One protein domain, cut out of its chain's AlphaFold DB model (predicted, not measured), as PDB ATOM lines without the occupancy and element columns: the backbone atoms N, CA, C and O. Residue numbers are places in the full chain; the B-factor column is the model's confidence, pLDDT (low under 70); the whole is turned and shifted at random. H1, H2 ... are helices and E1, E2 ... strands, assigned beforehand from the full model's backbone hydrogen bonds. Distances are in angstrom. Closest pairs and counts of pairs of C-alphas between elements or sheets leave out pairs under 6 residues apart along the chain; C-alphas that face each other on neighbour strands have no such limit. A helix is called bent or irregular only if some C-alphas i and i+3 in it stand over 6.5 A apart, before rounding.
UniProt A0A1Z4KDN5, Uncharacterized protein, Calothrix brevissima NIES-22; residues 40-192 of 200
ATOM      1  N   ASN A  40     -93.953  -3.048  64.031       85.81
ATOM      2  CA  ASN A  40     -92.547  -3.160  63.629       85.81
ATOM      3  C   ASN A  40     -91.778  -1.862  63.897       85.81
ATOM      4  O   ASN A  40     -90.691  -1.900  64.480       85.81
ATOM      5  N   ASN A  41     -92.374  -0.713  63.573       86.44
ATOM      6  CA  ASN A  41     -91.809   0.602  63.866       86.44
ATOM      7  C   ASN A  41     -91.667   0.841  65.377       86.44
ATOM      8  O   ASN A  41     -90.655   1.385  65.838       86.44
ATOM      9  N   TYR A  42     -92.647   0.421  66.180       87.75
ATOM     10  CA  TYR A  42     -92.566   0.484  67.637       87.75
ATOM     11  C   TYR A  42     -91.438  -0.407  68.173       87.75
ATOM     12  O   TYR A  42     -90.626   0.048  68.985       87.75
ATOM     13  N   LYS A  43     -91.329  -1.643  67.671       87.25
ATOM     14  CA  LYS A  43     -90.272  -2.597  68.031       87.25
ATOM     15  C   LYS A  43     -88.885  -2.069  67.667       87.25
ATOM     16  O   LYS A  43     -87.970  -2.155  68.484       87.25
ATOM     17  N   GLU A  44     -88.722  -1.461  66.495       89.75
ATOM     18  CA  GLU A  44     -87.453  -0.857  66.085       89.75
ATOM     19  C   GLU A  44     -87.078   0.331  66.983       89.75
ATOM     20  O   GLU A  44     -85.946   0.420  67.467       89.75
ATOM     21  N   ARG A  45     -88.037   1.215  67.297       88.38
ATOM     22  CA  ARG A  45     -87.817   2.334  68.230       88.38
ATOM     23  C   ARG A  45     -87.461   1.847  69.635       88.38
ATOM     24  O   ARG A  45     -86.577   2.435  70.268       88.38
ATOM     25  N   ALA A  46     -88.117   0.796  70.123       84.69
ATOM     26  CA  ALA A  46     -87.820   0.178  71.413       84.69
ATOM     27  C   ALA A  46     -86.413  -0.441  71.420       84.69
ATOM     28  O   ALA A  46     -85.610  -0.115  72.294       84.69
ATOM     29  N   ASN A  47     -86.064  -1.218  70.393       86.19
ATOM     30  CA  ASN A  47     -84.729  -1.798  70.231       86.19
ATOM     31  C   ASN A  47     -83.643  -0.723  70.143       86.19
ATOM     32  O   ASN A  47     -82.592  -0.849  70.768       86.19
ATOM     33  N   LYS A  48     -83.901   0.383  69.438       88.19
ATOM     34  CA  LYS A  48     -82.967   1.512  69.353       88.19
ATOM     35  C   LYS A  48     -82.752   2.186  70.711       88.19
ATOM     36  O   LYS A  48     -81.625   2.572  71.027       88.19
ATOM     37  N   LYS A  49     -83.802   2.315  71.534       87.56
ATOM     38  CA  LYS A  49     -83.684   2.813  72.916       87.56
ATOM     39  C   LYS A  49     -82.882   1.849  73.794       87.56
ATOM     40  O   LYS A  49     -81.992   2.309  74.506       87.56
ATOM     41  N   ILE A  50     -83.152   0.547  73.708       85.38
ATOM     42  CA  ILE A  50     -82.423  -0.490  74.455       85.38
ATOM     43  C   ILE A  50     -80.940  -0.469  74.072       85.38
ATOM     44  O   ILE A  50     -80.095  -0.298  74.945       85.38
ATOM     45  N   ALA A  51     -80.620  -0.498  72.777       79.31
ATOM     46  CA  ALA A  51     -79.243  -0.454  72.289       79.31
ATOM     47  C   ALA A  51     -78.497   0.817  72.733       79.31
ATOM     48  O   ALA A  51     -77.319   0.761  73.092       79.31
ATOM     49  N   LYS A  52     -79.178   1.972  72.755       84.50
ATOM     50  CA  LYS A  52     -78.593   3.219  73.268       84.50
ATOM     51  C   LYS A  52     -78.300   3.126  74.767       84.50
ATOM     52  O   LYS A  52     -77.209   3.506  75.187       84.50
ATOM     53  N   ASN A  53     -79.242   2.621  75.559       85.44
ATOM     54  CA  ASN A  53     -79.067   2.465  77.003       85.44
ATOM     55  C   ASN A  53     -77.947   1.470  77.329       85.44
ATOM     56  O   ASN A  53     -77.092   1.775  78.158       85.44
ATOM     57  N   GLU A  54     -77.890   0.337  76.629       81.12
ATOM     58  CA  GLU A  54     -76.799  -0.630  76.765       81.12
ATOM     59  C   GLU A  54     -75.446  -0.021  76.394       81.12
ATOM     60  O   GLU A  54     -74.466  -0.218  77.107       81.12
ATOM     61  N   SER A  55     -75.374   0.759  75.312       75.75
ATOM     62  CA  SER A  55     -74.131   1.433  74.927       75.75
ATOM     63  C   SER A  55     -73.654   2.425  75.989       75.75
ATOM     64  O   SER A  55     -72.449   2.528  76.217       75.75
ATOM     65  N   ILE A  56     -74.569   3.163  76.626       79.81
ATOM     66  CA  ILE A  56     -74.232   4.102  77.706       79.81
ATOM     67  C   ILE A  56     -73.756   3.337  78.943       79.81
ATOM     68  O   ILE A  56     -72.728   3.695  79.516       79.81
ATOM     69  N   LEU A  57     -74.461   2.267  79.321       83.75
ATOM     70  CA  LEU A  57     -74.101   1.426  80.463       83.75
ATOM     71  C   LEU A  57     -72.704   0.813  80.288       83.75
ATOM     72  O   LEU A  57     -71.871   0.933  81.181       83.75
ATOM     73  N   ARG A  58     -72.411   0.250  79.108       77.12
ATOM     74  CA  ARG A  58     -71.080  -0.292  78.772       77.12
ATOM     75  C   ARG A  58     -69.994   0.785  78.800       77.12
ATOM     76  O   ARG A  58     -68.866   0.521  79.216       77.12
ATOM     77  N   GLY A  59     -70.324   2.002  78.364       77.81
ATOM     78  CA  GLY A  59     -69.427   3.151  78.465       77.81
ATOM     79  C   GLY A  59     -69.073   3.459  79.921       77.81
ATOM     80  O   GLY A  59     -67.894   3.521  80.262       77.81
ATOM     81  N   LEU A  60     -70.083   3.582  80.787       83.56
ATOM     82  CA  LEU A  60     -69.898   3.816  82.224       83.56
ATOM     83  C   LEU A  60     -69.093   2.703  82.899       83.56
ATOM     84  O   LEU A  60     -68.186   2.996  83.675       83.56
ATOM     85  N   GLU A  61     -69.380   1.446  82.576       81.25
ATOM     86  CA  GLU A  61     -68.632   0.298  83.084       81.25
ATOM     87  C   GLU A  61     -67.150   0.370  82.682       81.25
ATOM     88  O   GLU A  61     -66.266   0.218  83.526       81.25
ATOM     89  N   THR A  62     -66.863   0.700  81.421       79.50
ATOM     90  CA  THR A  62     -65.484   0.871  80.934       79.50
ATOM     91  C   THR A  62     -64.755   1.986  81.689       79.50
ATOM     92  O   THR A  62     -63.604   1.809  82.093       79.50
ATOM     93  N   PHE A  63     -65.420   3.121  81.933       80.56
ATOM     94  CA  PHE A  63     -64.848   4.212  82.730       80.56
ATOM     95  C   PHE A  63     -64.591   3.795  84.179       80.56
ATOM     96  O   PHE A  63     -63.523   4.096  84.717       80.56
ATOM     97  N   PHE A  64     -65.528   3.078  84.803       85.44
ATOM     98  CA  PHE A  64     -65.376   2.581  86.167       85.44
ATOM     99  C   PHE A  64     -64.165   1.647  86.291       85.44
ATOM    100  O   PHE A  64     -63.317   1.843  87.165       85.44
ATOM    101  N   TRP A  65     -64.024   0.684  85.379       83.12
ATOM    102  CA  TRP A  65     -62.868  -0.216  85.350       83.12
ATOM    103  C   TRP A  65     -61.559   0.509  85.018       83.12
ATOM    104  O   TRP A  65     -60.516   0.195  85.596       83.12
ATOM    105  N   GLY A  66     -61.599   1.521  84.149       81.06
ATOM    106  CA  GLY A  66     -60.447   2.374  83.849       81.06
ATOM    107  C   GLY A  66     -59.939   3.137  85.078       81.06
ATOM    108  O   GLY A  66     -58.750   3.092  85.387       81.06
ATOM    109  N   ILE A  67     -60.836   3.783  85.829       84.25
ATOM    110  CA  ILE A  67     -60.473   4.542  87.039       84.25
ATOM    111  C   ILE A  67     -59.976   3.599  88.140       84.25
ATOM    112  O   ILE A  67     -58.924   3.841  88.740       84.25
ATOM    113  N   SER A  68     -60.706   2.509  88.384       85.88
ATOM    114  CA  SER A  68     -60.342   1.512  89.392       85.88
ATOM    115  C   SER A  68     -58.986   0.874  89.086       85.88
ATOM    116  O   SER A  68     -58.149   0.780  89.983       85.88
ATOM    117  N   SER A  69     -58.718   0.501  87.828       85.81
ATOM    118  CA  SER A  69     -57.423  -0.072  87.432       85.81
ATOM    119  C   SER A  69     -56.273   0.917  87.582       85.81
ATOM    120  O   SER A  69     -55.238   0.541  88.124       85.81
ATOM    121  N   TYR A  70     -56.448   2.187  87.204       84.50
ATOM    122  CA  TYR A  70     -55.429   3.214  87.435       84.50
ATOM    123  C   TYR A  70     -55.117   3.381  88.928       84.50
ATOM    124  O   TYR A  70     -53.949   3.371  89.320       84.50
ATOM    125  N   SER A  71     -56.149   3.478  89.771       86.19
ATOM    126  CA  SER A  71     -55.981   3.623  91.220       86.19
ATOM    127  C   SER A  71     -55.259   2.419  91.837       86.19
ATOM    128  O   SER A  71     -54.300   2.590  92.591       86.19
ATOM    129  N   LEU A  72     -55.651   1.199  91.458       86.62
ATOM    130  CA  LEU A  72     -55.020  -0.037  91.921       86.62
ATOM    131  C   LEU A  72     -53.577  -0.183  91.427       86.62
ATOM    132  O   LEU A  72     -52.699  -0.500  92.225       86.62
ATOM    133  N   CYS A  73     -53.304   0.078  90.146       86.38
ATOM    134  CA  CYS A  73     -51.946   0.043  89.595       86.38
ATOM    135  C   CYS A  73     -51.039   1.043  90.314       86.38
ATOM    136  O   CYS A  73     -49.926   0.696  90.712       86.38
ATOM    137  N   LYS A  74     -51.532   2.264  90.544       82.19
ATOM    138  CA  LYS A  74     -50.808   3.281  91.303       82.19
ATOM    139  C   LYS A  74     -50.560   2.826  92.740       82.19
ATOM    140  O   LYS A  74     -49.430   2.912  93.207       82.19
ATOM    141  N   TRP A  75     -51.574   2.306  93.429       85.94
ATOM    142  CA  TRP A  75     -51.426   1.801  94.794       85.94
ATOM    143  C   TRP A  75     -50.401   0.660  94.881       85.94
ATOM    144  O   TRP A  75     -49.538   0.687  95.757       85.94
ATOM    145  N   LEU A  76     -50.437  -0.295  93.948       87.38
ATOM    146  CA  LEU A  76     -49.492  -1.414  93.894       87.38
ATOM    147  C   LEU A  76     -48.057  -0.933  93.682       87.38
ATOM    148  O   LEU A  76     -47.163  -1.334  94.423       87.38
ATOM    149  N   ILE A  77     -47.833  -0.054  92.706       86.00
ATOM    150  CA  ILE A  77     -46.491   0.450  92.397       86.00
ATOM    151  C   ILE A  77     -45.946   1.302  93.554       86.00
ATOM    152  O   ILE A  77     -44.769   1.200  93.890       86.00
ATOM    153  N   LEU A  78     -46.792   2.104  94.207       81.25
ATOM    154  CA  LEU A  78     -46.371   2.938  95.335       81.25
ATOM    155  C   LEU A  78     -46.019   2.120  96.587       81.25
ATOM    156  O   LEU A  78     -45.051   2.455  97.260       81.25
ATOM    157  N   ASN A  79     -46.771   1.059  96.900       84.06
ATOM    158  CA  ASN A  79     -46.538   0.268  98.118       84.06
ATOM    159  C   ASN A  79     -45.472  -0.823  97.941       84.06
ATOM    160  O   ASN A  79     -44.730  -1.109  98.876       84.06
ATOM    161  N   LEU A  80     -45.391  -1.445  96.761       84.69
ATOM    162  CA  LEU A  80     -44.486  -2.574  96.490       84.69
ATOM    163  C   LEU A  80     -43.229  -2.158  95.699       84.69
ATOM    164  O   LEU A  80     -42.360  -2.990  95.416       84.69
ATOM    165  N   GLY A  81     -43.128  -0.886  95.304       79.81
ATOM    166  CA  GLY A  81     -42.016  -0.357  94.519       79.81
ATOM    167  C   GLY A  81     -41.864  -1.047  93.161       79.81
ATOM    168  O   GLY A  81     -42.837  -1.301  92.449       79.81
ATOM    169  N   SER A  82     -40.626  -1.398  92.802       79.88
ATOM    170  CA  SER A  82     -40.304  -2.054  91.526       79.88
ATOM    171  C   SER A  82     -40.980  -3.418  91.356       79.88
ATOM    172  O   SER A  82     -41.396  -3.760  90.249       79.88
ATOM    173  N   SER A  83     -41.158  -4.176  92.444       83.88
ATOM    174  CA  SER A  83     -41.857  -5.468  92.409       83.88
ATOM    175  C   SER A  83     -43.345  -5.314  92.055       83.88
ATOM    176  O   SER A  83     -43.904  -6.150  91.337       83.88
ATOM    177  N   GLY A  84     -43.958  -4.189  92.448       83.12
ATOM    178  CA  GLY A  84     -45.353  -3.850  92.167       83.12
ATOM    179  C   GLY A  84     -45.655  -3.575  90.695       83.12
ATOM    180  O   GLY A  84     -46.805  -3.707  90.283       83.12
ATOM    181  N   ILE A  85     -44.641  -3.256  89.880       84.25
ATOM    182  CA  ILE A  85     -44.808  -2.999  88.439       84.25
ATOM    183  C   ILE A  85     -45.303  -4.260  87.723       84.25
ATOM    184  O   ILE A  85     -46.244  -4.194  86.937       84.25
ATOM    185  N   SER A  86     -44.715  -5.420  88.026       85.25
ATOM    186  CA  SER A  86     -45.114  -6.697  87.416       85.25
ATOM    187  C   SER A  86     -46.567  -7.065  87.740       85.25
ATOM    188  O   SER A  86     -47.331  -7.459  86.856       85.25
ATOM    189  N   VAL A  87     -46.977  -6.844  88.992       86.75
ATOM    190  CA  VAL A  87     -48.343  -7.085  89.470       86.75
ATOM    191  C   VAL A  87     -49.324  -6.092  88.845       86.75
ATOM    192  O   VAL A  87     -50.413  -6.488  88.437       86.75
ATOM    193  N   ALA A  88     -48.936  -4.822  88.705       86.94
ATOM    194  CA  ALA A  88     -49.743  -3.808  88.033       86.94
ATOM    195  C   ALA A  88     -49.959  -4.141  86.546       86.94
ATOM    196  O   ALA A  88     -51.075  -4.000  86.051       86.94
ATOM    197  N   ILE A  89     -48.934  -4.646  85.846       84.81
ATOM    198  CA  ILE A  89     -49.065  -5.121  84.457       84.81
ATOM    199  C   ILE A  89     -50.065  -6.278  84.381       84.81
ATOM    200  O   ILE A  89     -50.982  -6.241  83.559       84.81
ATOM    201  N   ALA A  90     -49.929  -7.281  85.254       86.69
ATOM    202  CA  ALA A  90     -50.853  -8.412  85.297       86.69
ATOM    203  C   ALA A  90     -52.297  -7.958  85.574       86.69
ATOM    204  O   ALA A  90     -53.222  -8.381  84.879       86.69
ATOM    205  N   LEU A  91     -52.491  -7.045  86.529       86.81
ATOM    206  CA  LEU A  91     -53.800  -6.482  86.852       86.81
ATOM    207  C   LEU A  91     -54.405  -5.721  85.667       86.81
ATOM    208  O   LEU A  91     -55.571  -5.931  85.337       86.81
ATOM    209  N   ALA A  92     -53.625  -4.863  85.007       85.12
ATOM    210  CA  ALA A  92     -54.085  -4.102  83.848       85.12
ATOM    211  C   ALA A  92     -54.517  -5.028  82.700       85.12
ATOM    212  O   ALA A  92     -55.538  -4.772  82.060       85.12
ATOM    213  N   LEU A  93     -53.793  -6.131  82.480       83.94
ATOM    214  CA  LEU A  93     -54.175  -7.150  81.504       83.94
ATOM    215  C   LEU A  93     -55.469  -7.863  81.907       83.94
ATOM    216  O   LEU A  93     -56.360  -7.981  81.071       83.94
ATOM    217  N   VAL A  94     -55.616  -8.285  83.167       86.12
ATOM    218  CA  VAL A  94     -56.844  -8.937  83.659       86.12
ATOM    219  C   VAL A  94     -58.056  -8.015  83.515       86.12
ATOM    220  O   VAL A  94     -59.083  -8.439  82.989       86.12
ATOM    221  N   VAL A  95     -57.938  -6.744  83.907       83.88
ATOM    222  CA  VAL A  95     -59.023  -5.765  83.741       83.88
ATOM    223  C   VAL A  95     -59.358  -5.570  82.264       83.88
ATOM    224  O   VAL A  95     -60.533  -5.539  81.904       83.88
ATOM    225  N   ASN A  96     -58.352  -5.520  81.388       82.75
ATOM    226  CA  ASN A  96     -58.580  -5.429  79.949       82.75
ATOM    227  C   ASN A  96     -59.327  -6.658  79.391       82.75
ATOM    228  O   ASN A  96     -60.154  -6.498  78.494       82.75
ATOM    229  N   GLN A  97     -59.088  -7.861  79.928       81.75
ATOM    230  CA  GLN A  97     -59.851  -9.064  79.562       81.75
ATOM    231  C   GLN A  97     -61.301  -9.003  80.066       81.75
ATOM    232  O   GLN A  97     -62.209  -9.391  79.338       81.75
ATOM    233  N   ILE A  98     -61.535  -8.488  81.279       81.00
ATOM    234  CA  ILE A  98     -62.886  -8.337  81.850       81.00
ATOM    235  C   ILE A  98     -63.711  -7.353  81.015       81.00
ATOM    236  O   ILE A  98     -64.810  -7.683  80.578       81.00
ATOM    237  N   VAL A  99     -63.154  -6.170  80.740       79.31
ATOM    238  CA  VAL A  99     -63.830  -5.111  79.971       79.31
ATOM    239  C   VAL A  99     -64.103  -5.549  78.529       79.31
ATOM    240  O   VAL A  99     -65.133  -5.200  77.958       79.31
ATOM    241  N   ASN A 100     -63.210  -6.349  77.939       76.38
ATOM    242  CA  ASN A 100     -63.348  -6.824  76.563       76.38
ATOM    243  C   ASN A 100     -63.849  -8.272  76.448       76.38
ATOM    244  O   ASN A 100     -63.692  -8.870  75.381       76.38
ATOM    245  N   ARG A 101     -64.480  -8.836  77.488       75.06
ATOM    246  CA  ARG A 101     -64.977 -10.226  77.477       75.06
ATOM    247  C   ARG A 101     -65.855 -10.519  76.257       75.06
ATOM    248  O   ARG A 101     -65.650 -11.511  75.566       75.06
ATOM    249  N   ASP A 102     -66.754  -9.595  75.925       66.00
ATOM    250  CA  ASP A 102     -67.662  -9.712  74.777       66.00
ATOM    251  C   ASP A 102     -66.935  -9.716  73.418       66.00
ATOM    252  O   ASP A 102     -67.464 -10.207  72.414       66.00
ATOM    253  N   CYS A 103     -65.727  -9.148  73.352       63.94
ATOM    254  CA  CYS A 103     -64.914  -9.164  72.138       63.94
ATOM    255  C   CYS A 103     -64.237 -10.523  71.930       63.94
ATOM    256  O   CYS A 103     -64.030 -10.908  70.784       63.94
ATOM    257  N   LEU A 104     -63.931 -11.253  73.006       62.50
ATOM    258  CA  LEU A 104     -63.280 -12.566  72.946       62.50
ATOM    259  C   LEU A 104     -64.264 -13.685  72.600       62.50
ATOM    260  O   LEU A 104     -63.917 -14.599  71.862       62.50
ATOM    261  N   ASP A 105     -65.505 -13.580  73.070       59.97
ATOM    262  CA  ASP A 105     -66.516 -14.636  72.919       59.97
ATOM    263  C   ASP A 105     -67.125 -14.718  71.503       59.97
ATOM    264  O   ASP A 105     -67.947 -15.574  71.196       59.97
ATOM    265  N   SER A 106     -66.752 -13.798  70.606       55.25
ATOM    266  CA  SER A 106     -67.402 -13.626  69.299       55.25
ATOM    267  C   SER A 106     -66.466 -13.713  68.095       55.25
ATOM    268  O   SER A 106     -66.848 -13.318  66.991       55.25
ATOM    269  N   PHE A 107     -65.275 -14.286  68.278       58.41
ATOM    270  CA  PHE A 107     -64.404 -14.697  67.176       58.41
ATOM    271  C   PHE A 107     -64.991 -15.921  66.461       58.41
ATOM    272  O   PHE A 107     -64.516 -17.041  66.618       58.41
ATOM    273  N   ASN A 108     -66.042 -15.709  65.670       57.56
ATOM    274  CA  ASN A 108     -66.612 -16.743  64.816       57.56
ATOM    275  C   ASN A 108     -66.144 -16.506  63.374       57.56
ATOM    276  O   ASN A 108     -66.638 -15.618  62.675       57.56
ATOM    277  N   LEU A 109     -65.140 -17.277  62.952       56.28
ATOM    278  CA  LEU A 109     -64.661 -17.323  61.570       56.28
ATOM    279  C   LEU A 109     -65.671 -18.113  60.736       56.28
ATOM    280  O   LEU A 109     -65.574 -19.332  60.611       56.28
ATOM    281  N   ASN A 110     -66.647 -17.411  60.165       59.22
ATOM    282  CA  ASN A 110     -67.568 -18.013  59.212       59.22
ATOM    283  C   ASN A 110     -66.995 -17.889  57.803       59.22
ATOM    284  O   ASN A 110     -66.734 -16.798  57.301       59.22
ATOM    285  N   LYS A 111     -66.814 -19.033  57.146       47.88
ATOM    286  CA  LYS A 111     -66.441 -19.090  55.736       47.88
ATOM    287  C   LYS A 111     -67.716 -19.001  54.896       47.88
ATOM    288  O   LYS A 111     -68.464 -19.974  54.829       47.88
ATOM    289  N   LYS A 112     -67.956 -17.856  54.257       52.75
ATOM    290  CA  LYS A 112     -68.957 -17.713  53.189       52.75
ATOM    291  C   LYS A 112     -68.237 -17.593  51.848       52.75
ATOM    292  O   LYS A 112     -67.260 -16.863  51.730       52.75
ATOM    293  N   ASP A 113     -68.680 -18.377  50.869       52.19
ATOM    294  CA  ASP A 113     -68.297 -18.268  49.453       52.19
ATOM    295  C   ASP A 113     -66.786 -18.170  49.166       52.19
ATOM    296  O   ASP A 113     -66.320 -17.388  48.343       52.19
ATOM    297  N   GLY A 114     -65.982 -18.989  49.853       59.78
ATOM    298  CA  GLY A 114     -64.540 -19.102  49.591       59.78
ATOM    299  C   GLY A 114     -63.681 -17.960  50.143       59.78
ATOM    300  O   GLY A 114     -62.455 -18.078  50.110       59.78
ATOM    301  N   GLN A 115     -64.287 -16.919  50.720       51.97
ATOM    302  CA  GLN A 115     -63.592 -15.848  51.428       51.97
ATOM    303  C   GLN A 115     -63.720 -16.030  52.948       51.97
ATOM    304  O   GLN A 115     -64.730 -16.504  53.473       51.97
ATOM    305  N   TRP A 116     -62.652 -15.695  53.670       59.78
ATOM    306  CA  TRP A 116     -62.682 -15.632  55.127       59.78
ATOM    307  C   TRP A 116     -63.288 -14.290  55.532       59.78
ATOM    308  O   TRP A 116     -62.592 -13.277  55.548       59.78
ATOM    309  N   GLU A 117     -64.580 -14.267  55.853       55.59
ATOM    310  CA  GLU A 117     -65.200 -13.090  56.455       55.59
ATOM    311  C   GLU A 117     -64.997 -13.136  57.973       55.59
ATOM    312  O   GLU A 117     -65.615 -13.912  58.705       55.59
ATOM    313  N   LEU A 118     -64.095 -12.283  58.461       56.81
ATOM    314  CA  LEU A 118     -63.940 -12.013  59.888       56.81
ATOM    315  C   LEU A 118     -65.138 -11.185  60.365       56.81
ATOM    316  O   LEU A 118     -65.116  -9.952  60.383       56.81
ATOM    317  N   ASN A 119     -66.200 -11.879  60.769       58.34
ATOM    318  CA  ASN A 119     -67.304 -11.258  61.487       58.34
ATOM    319  C   ASN A 119     -66.752 -10.650  62.788       58.34
ATOM    320  O   ASN A 119     -66.283 -11.368  63.667       58.34
ATOM    321  N   GLY A 120     -66.775  -9.317  62.914       60.94
ATOM    322  CA  GLY A 120     -66.338  -8.634  64.139       60.94
ATOM    323  C   GLY A 120     -65.016  -7.862  64.076       60.94
ATOM    324  O   GLY A 120     -64.455  -7.561  65.125       60.94
ATOM    325  N   MET A 121     -64.540  -7.439  62.901       64.88
ATOM    326  CA  MET A 121     -63.357  -6.564  62.778       64.88
ATOM    327  C   MET A 121     -63.447  -5.282  63.641       64.88
ATOM    328  O   MET A 121     -62.467  -4.862  64.254       64.88
ATOM    329  N   GLY A 122     -64.647  -4.712  63.814       65.38
ATOM    330  CA  GLY A 122     -64.883  -3.598  64.746       65.38
ATOM    331  C   GLY A 122     -64.647  -3.936  66.230       65.38
ATOM    332  O   GLY A 122     -64.357  -3.043  67.021       65.38
ATOM    333  N   LYS A 123     -64.729  -5.213  66.624       67.81
ATOM    334  CA  LYS A 123     -64.419  -5.688  67.985       67.81
ATOM    335  C   LYS A 123     -62.911  -5.850  68.200       67.81
ATOM    336  O   LYS A 123     -62.427  -5.520  69.276       67.81
ATOM    337  N   LEU A 124     -62.157  -6.236  67.165       70.75
ATOM    338  CA  LEU A 124     -60.685  -6.236  67.190       70.75
ATOM    339  C   LEU A 124     -60.115  -4.829  67.391       70.75
ATOM    340  O   LEU A 124     -59.226  -4.644  68.218       70.75
ATOM    341  N   PHE A 125     -60.664  -3.826  66.700       74.56
ATOM    342  CA  PHE A 125     -60.271  -2.433  66.928       74.56
ATOM    343  C   PHE A 125     -60.576  -1.969  68.358       74.56
ATOM    344  O   PHE A 125     -59.741  -1.305  68.969       74.56
ATOM    345  N   LYS A 126     -61.727  -2.358  68.923       70.19
ATOM    346  CA  LYS A 126     -62.068  -2.062  70.327       70.19
ATOM    347  C   LYS A 126     -61.103  -2.727  71.307       70.19
ATOM    348  O   LYS A 126     -60.625  -2.063  72.220       70.19
ATOM    349  N   PHE A 127     -60.754  -3.990  71.075       75.31
ATOM    350  CA  PHE A 127     -59.769  -4.707  71.882       75.31
ATOM    351  C   PHE A 127     -58.374  -4.066  71.801       75.31
ATOM    352  O   PHE A 127     -57.738  -3.833  72.829       75.31
ATOM    353  N   GLY A 128     -57.916  -3.715  70.594       75.38
ATOM    354  CA  GLY A 128     -56.636  -3.031  70.385       75.38
ATOM    355  C   GLY A 128     -56.584  -1.657  71.057       75.38
ATOM    356  O   GLY A 128     -55.593  -1.315  71.701       75.38
ATOM    357  N   PHE A 129     -57.675  -0.890  70.984       79.56
ATOM    358  CA  PHE A 129     -57.786   0.396  71.676       79.56
ATOM    359  C   PHE A 129     -57.830   0.234  73.206       79.56
ATOM    360  O   PHE A 129     -57.234   1.032  73.933       79.56
ATOM    361  N   GLY A 130     -58.468  -0.832  73.702       74.44
ATOM    362  CA  GLY A 130     -58.432  -1.220  75.115       74.44
ATOM    363  C   GLY A 130     -57.005  -1.481  75.599       74.44
ATOM    364  O   GLY A 130     -56.567  -0.882  76.579       74.44
ATOM    365  N   LEU A 131     -56.233  -2.259  74.834       81.12
ATOM    366  CA  LEU A 131     -54.815  -2.525  75.103       81.12
ATOM    367  C   LEU A 131     -53.969  -1.246  75.160       81.12
ATOM    368  O   LEU A 131     -53.164  -1.082  76.078       81.12
ATOM    369  N   LEU A 132     -54.166  -0.324  74.214       83.19
ATOM    370  CA  LEU A 132     -53.478   0.973  74.215       83.19
ATOM    371  C   LEU A 132     -53.828   1.803  75.453       83.19
ATOM    372  O   LEU A 132     -52.947   2.408  76.065       83.19
ATOM    373  N   THR A 133     -55.097   1.796  75.856       77.75
ATOM    374  CA  THR A 133     -55.555   2.520  77.047       77.75
ATOM    375  C   THR A 133     -54.930   1.935  78.316       77.75
ATOM    376  O   THR A 133     -54.422   2.680  79.154       77.75
ATOM    377  N   SER A 134     -54.872   0.606  78.439       78.31
ATOM    378  CA  SER A 134     -54.180  -0.067  79.546       78.31
ATOM    379  C   SER A 134     -52.682   0.254  79.576       78.31
ATOM    380  O   SER A 134     -52.131   0.515  80.647       78.31
ATOM    381  N   ALA A 135     -52.023   0.293  78.415       84.00
ATOM    382  CA  ALA A 135     -50.618   0.679  78.314       84.00
ATOM    383  C   ALA A 135     -50.391   2.135  78.758       84.00
ATOM    384  O   ALA A 135     -49.438   2.413  79.485       84.00
ATOM    385  N   PHE A 136     -51.292   3.052  78.396       85.44
ATOM    386  CA  PHE A 136     -51.237   4.448  78.837       85.44
ATOM    387  C   PHE A 136     -51.394   4.587  80.360       85.44
ATOM    388  O   PHE A 136     -50.637   5.316  81.003       85.44
ATOM    389  N   VAL A 137     -52.333   3.846  80.958       82.75
ATOM    390  CA  VAL A 137     -52.544   3.801  82.416       82.75
ATOM    391  C   VAL A 137     -51.291   3.305  83.146       82.75
ATOM    392  O   VAL A 137     -50.873   3.903  84.144       82.75
ATOM    393  N   LEU A 138     -50.663   2.242  82.636       82.75
ATOM    394  CA  LEU A 138     -49.409   1.716  83.179       82.75
ATOM    395  C   LEU A 138     -48.273   2.730  83.050       82.75
ATOM    396  O   LEU A 138     -47.582   2.994  84.032       82.75
ATOM    397  N   TRP A 139     -48.117   3.343  81.875       84.81
ATOM    398  CA  TRP A 139     -47.101   4.365  81.629       84.81
ATOM    399  C   TRP A 139     -47.234   5.550  82.590       84.81
ATOM    400  O   TRP A 139     -46.260   5.943  83.230       84.81
ATOM    401  N   SER A 140     -48.451   6.076  82.755       84.00
ATOM    402  CA  SER A 140     -48.734   7.164  83.697       84.00
ATOM    403  C   SER A 140     -48.390   6.776  85.140       84.00
ATOM    404  O   SER A 140     -47.771   7.551  85.873       84.00
ATOM    405  N   SER A 141     -48.731   5.551  85.545       80.19
ATOM    406  CA  SER A 141     -48.458   5.057  86.899       80.19
ATOM    407  C   SER A 141     -46.957   4.883  87.163       80.19
ATOM    408  O   SER A 141     -46.472   5.279  88.223       80.19
ATOM    409  N   ILE A 142     -46.207   4.359  86.188       82.62
ATOM    410  CA  ILE A 142     -44.744   4.223  86.262       82.62
ATOM    411  C   ILE A 142     -44.071   5.601  86.290       82.62
ATOM    412  O   ILE A 142     -43.163   5.820  87.087       82.62
ATOM    413  N   GLY A 143     -44.531   6.551  85.470       82.31
ATOM    414  CA  GLY A 143     -44.008   7.919  85.466       82.31
ATOM    415  C   GLY A 143     -44.146   8.600  86.830       82.31
ATOM    416  O   GLY A 143     -43.176   9.151  87.347       82.31
ATOM    417  N   ASN A 144     -45.318   8.473  87.462       79.75
ATOM    418  CA  ASN A 144     -45.549   8.975  88.821       79.75
ATOM    419  C   ASN A 144     -44.611   8.326  89.852       79.75
ATOM    420  O   ASN A 144     -44.132   9.000  90.762       79.75
ATOM    421  N   PHE A 145     -44.331   7.030  89.708       80.00
ATOM    422  CA  PHE A 145     -43.395   6.328  90.581       80.00
ATOM    423  C   PHE A 145     -41.957   6.826  90.419       80.00
ATOM    424  O   PHE A 145     -41.297   7.102  91.416       80.00
ATOM    425  N   ILE A 146     -41.480   7.003  89.185       83.25
ATOM    426  CA  ILE A 146     -40.138   7.550  88.925       83.25
ATOM    427  C   ILE A 146     -40.012   8.964  89.503       83.25
ATOM    428  O   ILE A 146     -39.004   9.273  90.138       83.25
ATOM    429  N   GLY A 147     -41.044   9.798  89.331       82.56
ATOM    430  CA  GLY A 147     -41.113  11.126  89.942       82.56
ATOM    431  C   GLY A 147     -40.962  11.060  91.460       82.56
ATOM    432  O   GLY A 147     -40.042  11.654  92.013       82.56
ATOM    433  N   MET A 148     -41.768  10.227  92.124       79.19
ATOM    434  CA  MET A 148     -41.675  10.028  93.571       79.19
ATOM    435  C   MET A 148     -40.296   9.516  94.014       79.19
ATOM    436  O   MET A 148     -39.780   9.957  95.041       79.19
ATOM    437  N   VAL A 149     -39.672   8.601  93.267       81.50
ATOM    438  CA  VAL A 149     -38.316   8.103  93.564       81.50
ATOM    439  C   VAL A 149     -37.276   9.224  93.465       81.50
ATOM    440  O   VAL A 149     -36.345   9.279  94.267       81.50
ATOM    441  N   ASN A 150     -37.419  10.137  92.508       87.12
ATOM    442  CA  ASN A 150     -36.520  11.283  92.389       87.12
ATOM    443  C   ASN A 150     -36.748  12.300  93.515       87.12
ATOM    444  O   ASN A 150     -35.782  12.707  94.161       87.12
ATOM    445  N   ASP A 151     -38.000  12.639  93.817       83.25
ATOM    446  CA  ASP A 151     -38.347  13.573  94.896       83.25
ATOM    447  C   ASP A 151     -37.907  13.044  96.269       83.25
ATOM    448  O   ASP A 151     -37.397  13.787  97.114       83.25
ATOM    449  N   SER A 152     -38.037  11.734  96.488       76.12
ATOM    450  CA  SER A 152     -37.564  11.083  97.714       76.12
ATOM    451  C   SER A 152     -36.040  11.070  97.819       76.12
ATOM    452  O   SER A 152     -35.526  11.291  98.913       76.12
ATOM    453  N   LYS A 153     -35.296  10.917  96.715       80.81
ATOM    454  CA  LYS A 153     -33.831  11.096  96.725       80.81
ATOM    455  C   LYS A 153     -33.432  12.519  97.090       80.81
ATOM    456  O   LYS A 153     -32.548  12.700  97.921       80.81
ATOM    457  N   VAL A 154     -34.080  13.523  96.498       84.94
ATOM    458  CA  VAL A 154     -33.808  14.937  96.811       84.94
ATOM    459  C   VAL A 154     -34.082  15.216  98.287       84.94
ATOM    460  O   VAL A 154     -33.248  15.809  98.968       84.94
ATOM    461  N   THR A 155     -35.204  14.714  98.800       81.31
ATOM    462  CA  THR A 155     -35.571  14.858 100.212       81.31
ATOM    463  C   THR A 155     -34.586  14.128 101.124       81.31
ATOM    464  O   THR A 155     -34.203  14.673 102.152       81.31
ATOM    465  N   TYR A 156     -34.125  12.934 100.745       81.56
ATOM    466  CA  TYR A 156     -33.113  12.188 101.493       81.56
ATOM    467  C   TYR A 156     -31.790  12.951 101.580       81.56
ATOM    468  O   TYR A 156     -31.237  13.073 102.669       81.56
ATOM    469  N   TYR A 157     -31.296  13.508 100.470       83.38
ATOM    470  CA  TYR A 157     -30.075  14.318 100.490       83.38
ATOM    471  C   TYR A 157     -30.243  15.592 101.314       83.38
ATOM    472  O   TYR A 157     -29.348  15.940 102.078       83.38
ATOM    473  N   ALA A 158     -31.397  16.255 101.218       82.12
ATOM    474  CA  ALA A 158     -31.702  17.404 102.063       82.12
ATOM    475  C   ALA A 158     -31.705  17.019 103.552       82.12
ATOM    476  O   ALA A 158     -31.093  17.711 104.359       82.12
ATOM    477  N   LEU A 159     -32.320  15.886 103.910       78.38
ATOM    478  CA  LEU A 159     -32.319  15.379 105.283       78.38
ATOM    479  C   LEU A 159     -30.905  15.047 105.757       78.38
ATOM    480  O   LEU A 159     -30.538  15.399 106.870       78.38
ATOM    481  N   ASN A 160     -30.115  14.380 104.916       78.94
ATOM    482  CA  ASN A 160     -28.754  13.987 105.253       78.94
ATOM    483  C   ASN A 160     -27.866  15.215 105.489       78.94
ATOM    484  O   ASN A 160     -27.145  15.250 106.477       78.94
ATOM    485  N   ASN A 161     -27.996  16.246 104.650       84.50
ATOM    486  CA  ASN A 161     -27.289  17.512 104.831       84.50
ATOM    487  C   ASN A 161     -27.700  18.208 106.137       84.50
ATOM    488  O   ASN A 161     -26.837  18.688 106.861       84.50
ATOM    489  N   VAL A 162     -28.994  18.215 106.476       82.19
ATOM    490  CA  VAL A 162     -29.486  18.785 107.745       82.19
ATOM    491  C   VAL A 162     -28.995  17.981 108.952       82.19
ATOM    492  O   VAL A 162     -28.645  18.563 109.972       82.19
ATOM    493  N   VAL A 163     -28.945  16.650 108.859       81.31
ATOM    494  CA  VAL A 163     -28.414  15.787 109.927       81.31
ATOM    495  C   VAL A 163     -26.910  15.994 110.101       81.31
ATOM    496  O   VAL A 163     -26.423  16.027 111.229       81.31
ATOM    497  N   GLU A 164     -26.169  16.146 109.009       82.50
ATOM    498  CA  GLU A 164     -24.735  16.434 109.034       82.50
ATOM    499  C   GLU A 164     -24.457  17.827 109.620       82.50
ATOM    500  O   GLU A 164     -23.620  17.960 110.515       82.50
ATOM    501  N   GLU A 165     -25.233  18.836 109.217       79.31
ATOM    502  CA  GLU A 165     -25.198  20.185 109.783       79.31
ATOM    503  C   GLU A 165     -25.529  20.160 111.282       79.31
ATOM    504  O   GLU A 165     -24.765  20.683 112.091       79.31
ATOM    505  N   PHE A 166     -26.585  19.449 111.686       76.62
ATOM    506  CA  PHE A 166     -26.946  19.256 113.089       76.62
ATOM    507  C   PHE A 166     -25.822  18.592 113.895       76.62
ATOM    508  O   PHE A 166     -25.459  19.076 114.967       76.62
ATOM    509  N   ASN A 167     -25.226  17.516 113.377       75.94
ATOM    510  CA  ASN A 167     -24.133  16.802 114.042       75.94
ATOM    511  C   ASN A 167     -22.842  17.630 114.134       75.94
ATOM    512  O   ASN A 167     -22.029  17.379 115.025       75.94
ATOM    513  N   SER A 168     -22.662  18.615 113.251       81.56
ATOM    514  CA  SER A 168     -21.528  19.546 113.286       81.56
ATOM    515  C   SER A 168     -21.673  20.662 114.332       81.56
ATOM    516  O   SER A 168     -20.677  21.288 114.704       81.56
ATOM    517  N   LEU A 169     -22.886  20.903 114.845       79.81
ATOM    518  CA  LEU A 169     -23.143  21.937 115.847       79.81
ATOM    519  C   LEU A 169     -22.672  21.517 117.254       79.81
ATOM    520  O   LEU A 169     -22.779  20.353 117.643       79.81
ATOM    521  N   PRO A 170     -22.196  22.464 118.084       78.50
ATOM    522  CA  PRO A 170     -21.891  22.197 119.486       78.50
ATOM    523  C   PRO A 170     -23.154  21.789 120.268       78.50
ATOM    524  O   PRO A 170     -24.231  22.349 120.065       78.50
ATOM    525  N   LYS A 171     -23.013  20.854 121.223       76.38
ATOM    526  CA  LYS A 171     -24.122  20.198 121.963       76.38
ATOM    527  C   LYS A 171     -25.220  21.135 122.490       76.38
ATOM    528  O   LYS A 171     -26.385  20.768 122.504       76.38
ATOM    529  N   LYS A 172     -24.862  22.359 122.892       73.19
ATOM    530  CA  LYS A 172     -25.812  23.348 123.422       73.19
ATOM    531  C   LYS A 172     -26.785  23.882 122.356       73.19
ATOM    532  O   LYS A 172     -27.943  24.127 122.660       73.19
ATOM    533  N   GLN A 173     -26.332  24.019 121.109       71.75
ATOM    534  CA  GLN A 173     -27.175  24.418 119.973       71.75
ATOM    535  C   GLN A 173     -27.985  23.241 119.417       71.75
ATOM    536  O   GLN A 173     -29.088  23.442 118.920       71.75
ATOM    537  N   GLN A 174     -27.485  22.008 119.551       68.50
ATOM    538  CA  GLN A 174     -28.242  20.799 119.212       68.50
ATOM    539  C   GLN A 174     -29.500  20.641 120.083       68.50
ATOM    540  O   GLN A 174     -30.572  20.330 119.566       68.50
ATOM    541  N   GLU A 175     -29.393  20.897 121.390       72.81
ATOM    542  CA  GLU A 175     -30.534  20.841 122.315       72.81
ATOM    543  C   GLU A 175     -31.606  21.892 121.979       72.81
ATOM    544  O   GLU A 175     -32.785  21.545 121.902       72.81
ATOM    545  N   GLU A 176     -31.216  23.137 121.678       74.25
ATOM    546  CA  GLU A 176     -32.146  24.197 121.243       74.25
ATOM    547  C   GLU A 176     -32.837  23.855 119.911       74.25
ATOM    548  O   GLU A 176     -34.040  24.081 119.750       74.25
ATOM    549  N   TRP A 177     -32.106  23.254 118.966       76.56
ATOM    550  CA  TRP A 177     -32.645  22.869 117.660       76.56
ATOM    551  C   TRP A 177     -33.635  21.698 117.763       76.56
ATOM    552  O   TRP A 177     -34.717  21.752 117.172       76.56
ATOM    553  N   ILE A 178     -33.332  20.675 118.577       77.19
ATOM    554  CA  ILE A 178     -34.268  19.578 118.888       77.19
ATOM    555  C   ILE A 178     -35.525  20.130 119.563       77.19
ATOM    556  O   ILE A 178     -36.642  19.763 119.192       77.19
ATOM    557  N   GLN A 179     -35.366  21.024 120.539       72.25
ATOM    558  CA  GLN A 179     -36.490  21.598 121.274       72.25
ATOM    559  C   GLN A 179     -37.394  22.434 120.353       72.25
ATOM    560  O   GLN A 179     -38.622  22.331 120.435       72.25
ATOM    561  N   GLY A 180     -36.806  23.175 119.409       76.19
ATOM    562  CA  GLY A 180     -37.529  23.873 118.344       76.19
ATOM    563  C   GLY A 180     -38.279  22.924 117.404       76.19
ATOM    564  O   GLY A 180     -39.468  23.128 117.147       76.19
ATOM    565  N   ALA A 181     -37.632  21.849 116.943       77.94
ATOM    566  CA  ALA A 181     -38.239  20.863 116.046       77.94
ATOM    567  C   ALA A 181     -39.416  20.115 116.700       77.94
ATOM    568  O   ALA A 181     -40.480  19.975 116.093       77.94
ATOM    569  N   VAL A 182     -39.263  19.691 117.958       77.12
ATOM    570  CA  VAL A 182     -40.322  19.015 118.727       77.12
ATOM    571  C   VAL A 182     -41.499  19.958 118.987       77.12
ATOM    572  O   VAL A 182     -42.652  19.564 118.808       77.12
ATOM    573  N   THR A 183     -41.227  21.216 119.344       74.56
ATOM    574  CA  THR A 183     -42.278  22.224 119.572       74.56
ATOM    575  C   THR A 183     -43.031  22.546 118.280       74.56
ATOM    576  O   THR A 183     -44.260  22.623 118.286       74.56
ATOM    577  N   GLY A 184     -42.321  22.664 117.153       72.94
ATOM    578  CA  GLY A 184     -42.921  22.868 115.835       72.94
ATOM    579  C   GLY A 184     -43.800  21.693 115.396       72.94
ATOM    580  O   GLY A 184     -44.943  21.899 114.983       72.94
ATOM    581  N   ALA A 185     -43.316  20.458 115.553       74.00
ATOM    582  CA  ALA A 185     -44.085  19.255 115.230       74.00
ATOM    583  C   ALA A 185     -45.348  19.122 116.103       74.00
ATOM    584  O   ALA A 185     -46.426  18.812 115.589       74.00
ATOM    585  N   ALA A 186     -45.242  19.416 117.403       72.19
ATOM    586  CA  ALA A 186     -46.379  19.415 118.321       72.19
ATOM    587  C   ALA A 186     -47.433  20.473 117.944       72.19
ATOM    588  O   ALA A 186     -48.630  20.183 117.975       72.19
ATOM    589  N   LEU A 187     -47.009  21.670 117.527       71.31
ATOM    590  CA  LEU A 187     -47.903  22.732 117.052       71.31
ATOM    591  C   LEU A 187     -48.675  22.321 115.794       71.31
ATOM    592  O   LEU A 187     -49.891  22.501 115.733       71.31
ATOM    593  N   VAL A 188     -47.997  21.724 114.810       74.19
ATOM    594  CA  VAL A 188     -48.648  21.236 113.583       74.19
ATOM    595  C   VAL A 188     -49.651  20.127 113.907       74.19
ATOM    596  O   VAL A 188     -50.785  20.167 113.425       74.19
ATOM    597  N   ALA A 189     -49.287  19.179 114.773       71.69
ATOM    598  CA  ALA A 189     -50.193  18.119 115.210       71.69
ATOM    599  C   ALA A 189     -51.439  18.676 115.930       71.69
ATOM    600  O   ALA A 189     -52.556  18.245 115.642       71.69
ATOM    601  N   LEU A 190     -51.273  19.672 116.806       69.31
ATOM    602  CA  LEU A 190     -52.383  20.329 117.506       69.31
ATOM    603  C   LEU A 190     -53.318  21.085 116.556       69.31
ATOM    604  O   LEU A 190     -54.534  21.028 116.736       69.31
ATOM    605  N   ILE A 191     -52.787  21.742 115.522       71.56
ATOM    606  CA  ILE A 191     -53.604  22.400 114.493       71.56
ATOM    607  C   ILE A 191     -54.410  21.360 113.707       71.56
ATOM    608  O   ILE A 191     -55.610  21.541 113.514       71.56
ATOM    609  N   PHE A 192     -53.797  20.246 113.295       68.38
ATOM    610  CA  PHE A 192     -54.509  19.186 112.570       68.38
ATOM    611  C   PHE A 192     -55.605  18.523 113.415       68.38
ATOM    612  O   PHE A 192     -56.701  18.274 112.909       68.38
TER     613      PHE A 192
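AT A GLANCE: This is residues 40 to 192 of the 200 residues of an uncharacterized protein of Calothrix brevissima NIES-22 (UniProt A0A1Z4KDN5). One very long helix, H4, makes the long axis of the model, and a helical hairpin, H1 and H2, packs on part of it as a three-helix bundle that runs up and down. Three stretches of helix stand free: residues 40 to 57 of H1, residues 150 to 164 within H4, and residues 179 to 192 of H5, a helix that folds back from the end of H4 as a V. A small hairpin of two strands, E1 and E2, lies beyond the beginning of H4. The printed part has 153 residues, with five named helices and two named strands in the order H1, H2, H3, E1, E2, H4, H5; the strands make one antiparallel sheet, E1 - E2, and the class is mostly helix. The whole is extended, with a radius of gyration of the C-alphas of 27.6 A and spans of 94 by 38 by 16 A.

HOW THE PARTS SIT: Strands E1, residues 109 to 112, and E2, residues 115 to 118, form an antiparallel hairpin at 144 degrees, with N 115 and O 112 within hydrogen-bond range at 3.1 A. Helix H4, residues 121 to 168, is the hub, touching three helices. H3, residues 101 to 104, touches residues 123 to 127 of H4 alone, and the closest C-alphas, of Cys 103 and Lys 123, are 5.4 A apart. H2, residues 82 to 99, touches H4 at a shallow tilt of 24 degrees, opposite ways; their closest C-alphas, of Ala 92 and Ser 134, are 5.9 A apart. H1, residues 40 to 80, touches H4 with residues 66 to 78 alone, at a shallow tilt of 26 degrees, the same way; their closest C-alphas, of Lys 74 and Ser 141, are 5.3 A apart. H1 and H2 are a helical hairpin at a shallow tilt of 8 degrees, and their closest C-alphas, of Ile 77 and Gly 84, are 4.5 A apart. H5, residues 171 to 192, is close to but not clearly touching H4, at a steep tilt of 38 degrees, opposite ways; the closest C-alphas, of Phe 166 and Gln 174, are 6.4 A apart. Every O i to N i+4 pair is within hydrogen-bond range in H1 and H4, against 12 of 14 in H2 and 17 of 18 in H5; H3 is too short for such a pair.

IN THESE COORDINATES: H4 is 70.6 A long, from C-alpha 121 at (-63.357, -6.564, 62.778) to C-alpha 168. H1 begins at C-alpha 40 at (-92.547, -3.160, 63.629) and is 58.2 A long. H2 is 26.4 A long and neither bent nor irregular, but only just: C-alphas 83 and 86 are 6.1 A apart. H5 is 31.8 A long and ends at C-alpha 192 at (-54.509, 19.186, 112.570). H3, E1 and E2 have four residues each.

THE WHOLE: The two C-alphas farthest apart, of Asp 113 and Lys 172, are 94.9 A from each other. The printed part, residues 40 to 192, has no cut, and its links are tight. Confidence is low, under 70, at residues 102 to 123, 174, 190 and 192; the mean pLDDT of the printed part is 77.6.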